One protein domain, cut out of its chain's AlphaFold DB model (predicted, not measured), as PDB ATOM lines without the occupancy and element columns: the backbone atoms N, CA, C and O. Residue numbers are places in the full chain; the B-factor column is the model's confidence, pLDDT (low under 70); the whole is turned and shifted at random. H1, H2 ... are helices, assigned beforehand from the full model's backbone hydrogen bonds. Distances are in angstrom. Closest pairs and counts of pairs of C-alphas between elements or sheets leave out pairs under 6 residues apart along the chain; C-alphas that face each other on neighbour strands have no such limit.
ATOM      1  N   CYS A   2     142.853 128.802 180.287       45.97
ATOM      2  CA  CYS A   2     142.307 130.029 180.904       45.97
ATOM      3  C   CYS A   2     143.003 131.347 180.511       45.97
ATOM      4  O   CYS A   2     142.377 132.394 180.617       45.97
ATOM      5  N   GLY A   3     144.259 131.317 180.051       56.47
ATOM      6  CA  GLY A   3     145.028 132.529 179.733       56.47
ATOM      7  C   GLY A   3     144.437 133.346 178.583       56.47
ATOM      8  O   GLY A   3     144.052 134.491 178.789       56.47
ATOM      9  N   ASN A   4     144.304 132.757 177.392       61.50
ATOM     10  CA  ASN A   4     143.887 133.491 176.188       61.50
ATOM     11  C   ASN A   4     142.446 133.997 176.278       61.50
ATOM     12  O   ASN A   4     142.182 135.151 175.957       61.50
ATOM     13  N   LEU A   5     141.529 133.179 176.803       62.28
ATOM     14  CA  LEU A   5     140.132 133.577 176.966       62.28
ATOM     15  C   LEU A   5     139.987 134.726 177.977       62.28
ATOM     16  O   LEU A   5     139.271 135.691 177.722       62.28
ATOM     17  N   LEU A   6     140.705 134.659 179.107       66.12
ATOM     18  CA  LEU A   6     140.695 135.712 180.123       66.12
ATOM     19  C   LEU A   6     141.318 137.008 179.594       66.12
ATOM     20  O   LEU A   6     140.800 138.091 179.866       66.12
ATOM     21  N   THR A   7     142.398 136.905 178.818       66.94
ATOM     22  CA  THR A   7     143.013 138.051 178.140       66.94
ATOM     23  C   THR A   7     142.036 138.666 177.143       66.94
ATOM     24  O   THR A   7     141.847 139.879 177.169       66.94
ATOM     25  N   CYS A   8     141.330 137.859 176.346       66.38
ATOM     26  CA  CYS A   8     140.338 138.356 175.396       66.38
ATOM     27  C   CYS A   8     139.128 139.012 176.071       66.38
ATOM     28  O   CYS A   8     138.675 140.059 175.608       66.38
ATOM     29  N   ILE A   9     138.634 138.460 177.184       73.44
ATOM     30  CA  ILE A   9     137.537 139.056 177.963       73.44
ATOM     31  C   ILE A   9     137.970 140.409 178.538       73.44
ATOM     32  O   ILE A   9     137.298 141.417 178.315       73.44
ATOM     33  N   LYS A  10     139.132 140.459 179.207       73.12
ATOM     34  CA  LYS A  10     139.681 141.702 179.772       73.12
ATOM     35  C   LYS A  10     139.898 142.759 178.691       73.12
ATOM     36  O   LYS A  10     139.538 143.922 178.878       73.12
ATOM     37  N   PHE A  11     140.439 142.361 177.542       71.81
ATOM     38  CA  PHE A  11     140.675 143.283 176.439       71.81
ATOM     39  C   PHE A  11     139.366 143.770 175.809       71.81
ATOM     40  O   PHE A  11     139.216 144.968 175.578       71.81
ATOM     41  N   GLY A  12     138.379 142.889 175.628       71.75
ATOM     42  CA  GLY A  12     137.045 143.237 175.136       71.75
ATOM     43  C   GLY A  12     136.323 144.255 176.024       71.75
ATOM     44  O   GLY A  12     135.707 145.198 175.519       71.75
ATOM     45  N   GLU A  13     136.450 144.141 177.347       75.25
ATOM     46  CA  GLU A  13     135.927 145.143 178.284       75.25
ATOM     47  C   GLU A  13     136.644 146.493 178.157       75.25
ATOM     48  O   GLU A  13     135.997 147.545 178.156       75.25
ATOM     49  N   THR A  14     137.973 146.491 178.013       71.06
ATOM     50  CA  THR A  14     138.741 147.732 177.804       71.06
ATOM     51  C   THR A  14     138.475 148.372 176.444       71.06
ATOM     52  O   THR A  14     138.451 149.599 176.345       71.06
ATOM     53  N   TYR A  15     138.214 147.564 175.416       70.25
ATOM     54  CA  TYR A  15     137.848 148.013 174.081       70.25
ATOM     55  C   TYR A  15     136.494 148.727 174.100       70.25
ATOM     56  O   TYR A  15     136.399 149.869 173.652       70.25
ATOM     57  N   LYS A  16     135.472 148.132 174.737       70.31
ATOM     58  CA  LYS A  16     134.151 148.768 174.909       70.31
ATOM     59  C   LYS A  16     134.243 150.137 175.589       70.31
ATOM     60  O   LYS A  16     133.549 151.066 175.188       70.31
ATOM     61  N   LYS A  17     135.120 150.281 176.589       75.94
ATOM     62  CA  LYS A  17     135.317 151.540 177.332       75.94
ATOM     63  C   LYS A  17     136.061 152.618 176.535       75.94
ATOM     64  O   LYS A  17     135.893 153.799 176.821       75.94
ATOM     65  N   ASN A  18     136.879 152.236 175.553       68.19
ATOM     66  CA  ASN A  18     137.779 153.149 174.841       68.19
ATOM     67  C   ASN A  18     137.510 153.244 173.329       68.19
ATOM     68  O   ASN A  18     138.285 153.886 172.628       68.19
ATOM     69  N   ALA A  19     136.403 152.686 172.833       66.00
ATOM     70  CA  ALA A  19     136.080 152.603 171.404       66.00
ATOM     71  C   ALA A  19     136.054 153.952 170.650       66.00
ATOM     72  O   ALA A  19     136.168 153.973 169.431       66.00
ATOM     73  N   LYS A  20     135.907 155.083 171.359       69.75
ATOM     74  CA  LYS A  20     135.895 156.440 170.778       69.75
ATOM     75  C   LYS A  20     137.256 157.153 170.807       69.75
ATOM     76  O   LYS A  20     137.357 158.274 170.319       69.75
ATOM     77  N   LYS A  21     138.294 156.560 171.413       70.31
ATOM     78  CA  LYS A  21     139.620 157.189 171.528       70.31
ATOM     79  C   LYS A  21     140.435 156.940 170.256       70.31
ATOM     80  O   LYS A  21     140.623 155.802 169.852       70.31
ATOM     81  N   LEU A  22     140.938 158.019 169.656       62.41
ATOM     82  CA  LEU A  22     141.645 158.019 168.364       62.41
ATOM     83  C   LEU A  22     143.175 157.873 168.466       62.41
ATOM     84  O   LEU A  22     143.849 157.935 167.444       62.41
ATOM     85  N   GLN A  23     143.719 157.684 169.670       77.81
ATOM     86  CA  GLN A  23     145.161 157.531 169.894       77.81
ATOM     87  C   GLN A  23     145.708 156.289 169.169       77.81
ATOM     88  O   GLN A  23     145.130 155.204 169.269       77.81
ATOM     89  N   ASP A  24     146.853 156.430 168.498       76.31
ATOM     90  CA  ASP A  24     147.444 155.362 167.676       76.31
ATOM     91  C   ASP A  24     147.784 154.092 168.465       76.31
ATOM     92  O   ASP A  24     147.632 152.980 167.958       76.31
ATOM     93  N   GLU A  25     148.145 154.216 169.744       77.75
ATOM     94  CA  GLU A  25     148.367 153.056 170.613       77.75
ATOM     95  C   GLU A  25     147.116 152.197 170.811       77.75
ATOM     96  O   GLU A  25     147.230 150.972 170.895       77.75
ATOM     97  N   PHE A  26     145.927 152.810 170.854       73.62
ATOM     98  CA  PHE A  26     144.667 152.071 170.952       73.62
ATOM     99  C   PHE A  26     144.328 151.374 169.636       73.62
ATOM    100  O   PHE A  26     143.885 150.229 169.673       73.62
ATOM    101  N   LYS A  27     144.603 152.007 168.486       78.00
ATOM    102  CA  LYS A  27     144.418 151.380 167.166       78.00
ATOM    103  C   LYS A  27     145.334 150.172 166.981       78.00
ATOM    104  O   LYS A  27     144.857 149.115 166.580       78.00
ATOM    105  N   ARG A  28     146.615 150.288 167.352       81.25
ATOM    106  CA  ARG A  28     147.572 149.168 167.303       81.25
ATOM    107  C   ARG A  28     147.098 147.999 168.167       81.25
ATOM    108  O   ARG A  28     147.029 146.870 167.699       81.25
ATOM    109  N   ARG A  29     146.705 148.291 169.409       77.50
ATOM    110  CA  ARG A  29     146.160 147.314 170.363       77.50
ATOM    111  C   ARG A  29     144.875 146.650 169.869       77.50
ATOM    112  O   ARG A  29     144.669 145.461 170.083       77.50
ATOM    113  N   GLN A  30     144.005 147.408 169.209       74.75
ATOM    114  CA  GLN A  30     142.780 146.890 168.611       74.75
ATOM    115  C   GLN A  30     143.073 145.958 167.434       74.75
ATOM    116  O   GLN A  30     142.429 144.921 167.307       74.75
ATOM    117  N   GLN A  31     144.043 146.315 166.594       80.31
ATOM    118  CA  GLN A  31     144.448 145.503 165.452       80.31
ATOM    119  C   GLN A  31     145.113 144.198 165.906       80.31
ATOM    120  O   GLN A  31     144.775 143.138 165.392       80.31
ATOM    121  N   GLU A  32     145.951 144.263 166.943       81.31
ATOM    122  CA  GLU A  32     146.545 143.098 167.610       81.31
ATOM    123  C   GLU A  32     145.478 142.188 168.244       81.31
ATOM    124  O   GLU A  32     145.526 140.965 168.116       81.31
ATOM    125  N   PHE A  33     144.464 142.771 168.889       78.12
ATOM    126  CA  PHE A  33     143.330 142.010 169.410       78.12
ATOM    127  C   PHE A  33     142.534 141.332 168.294       78.12
ATOM    128  O   PHE A  33     142.203 140.156 168.424       78.12
ATOM    129  N   ALA A  34     142.257 142.044 167.200       76.00
ATOM    130  CA  ALA A  34     141.543 141.492 166.055       76.00
ATOM    131  C   ALA A  34     142.305 140.319 165.423       76.00
ATOM    132  O   ALA A  34     141.702 139.275 165.204       76.00
ATOM    133  N   SER A  35     143.624 140.434 165.233       75.81
ATOM    134  CA  SER A  35     144.449 139.316 164.750       75.81
ATOM    135  C   SER A  35     144.525 138.153 165.744       75.81
ATOM    136  O   SER A  35     144.642 137.000 165.346       75.81
ATOM    137  N   ASN A  36     144.432 138.428 167.048       75.50
ATOM    138  CA  ASN A  36     144.432 137.385 168.073       75.50
ATOM    139  C   ASN A  36     143.096 136.632 168.171       75.50
ATOM    140  O   ASN A  36     143.080 135.516 168.691       75.50
ATOM    141  N   LEU A  37     141.985 137.198 167.676       72.81
ATOM    142  CA  LEU A  37     140.697 136.495 167.630       72.81
ATOM    143  C   LEU A  37     140.740 135.276 166.708       72.81
ATOM    144  O   LEU A  37     140.113 134.266 167.028       72.81
ATOM    145  N   ASP A  38     141.516 135.336 165.628       70.62
ATOM    146  CA  ASP A  38     141.690 134.203 164.714       70.62
ATOM    147  C   ASP A  38     142.367 133.006 165.409       70.62
ATOM    148  O   ASP A  38     142.088 131.856 165.082       70.62
ATOM    149  N   ASN A  39     143.161 133.270 166.455       71.00
ATOM    150  CA  ASN A  39     143.855 132.265 167.267       71.00
ATOM    151  C   ASN A  39     143.092 131.874 168.550       71.00
ATOM    152  O   ASN A  39     143.562 131.035 169.322       71.00
ATOM    153  N   LEU A  40     141.923 132.470 168.819       68.69
ATOM    154  CA  LEU A  40     141.173 132.275 170.070       68.69
ATOM    155  C   LEU A  40     140.676 130.833 170.250       68.69
ATOM    156  O   LEU A  40     140.508 130.369 171.378       68.69
ATOM    157  N   PHE A  41     140.444 130.136 169.138       64.88
ATOM    158  CA  PHE A  41     139.920 128.774 169.111       64.88
ATOM    159  C   PHE A  41     141.004 127.696 168.931       64.88
ATOM    160  O   PHE A  41     140.652 126.532 168.736       64.88
TER     161      PHE A  41
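This is residues 2 to 41 of the 254 residues of an uncharacterized protein of Araneus ventricosus (UniProt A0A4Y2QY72). Look for a helical hairpin: H1 runs out, the chain folds back, and H2 returns beside it, the two slanted to each other. Residues 20 to 25, at the turn end, stick out. The printed part has 40 residues with two named helices, H1 then H2, and no named strand: all helix. It is only just compact, close to loose, with a radius of gyration of the C-alphas of 10.3 A, and elongated, spanning 30 by 17 by 10 A.

Find C-alpha 2 at (142.307, 130.029, 180.904); from there H1, residues 2 to 18, runs 24.3 A. Then find C-alpha 24 at (147.444, 155.362, 167.676), where H2, residues 24 to 37, begins; it runs 20.0 A to C-alpha 37 at (140.697, 136.495, 167.630).

H1 and H2 touch, their closest C-alphas, of Tyr 15 and Gln 30, 7.5 A apart. They run opposite ways at a steep tilt of 39 degrees. In both, every O i to N i+4 pair is within hydrogen-bond range.

The two C-alphas farthest apart, of Cys 2 and Leu 22, are 30.7 A apart. The printed part has no cut, and the link from H1 to H2 is tight. In this model pLDDT is under 70 at residues 2 to 8, 18 to 20, 22 and 40 to 41.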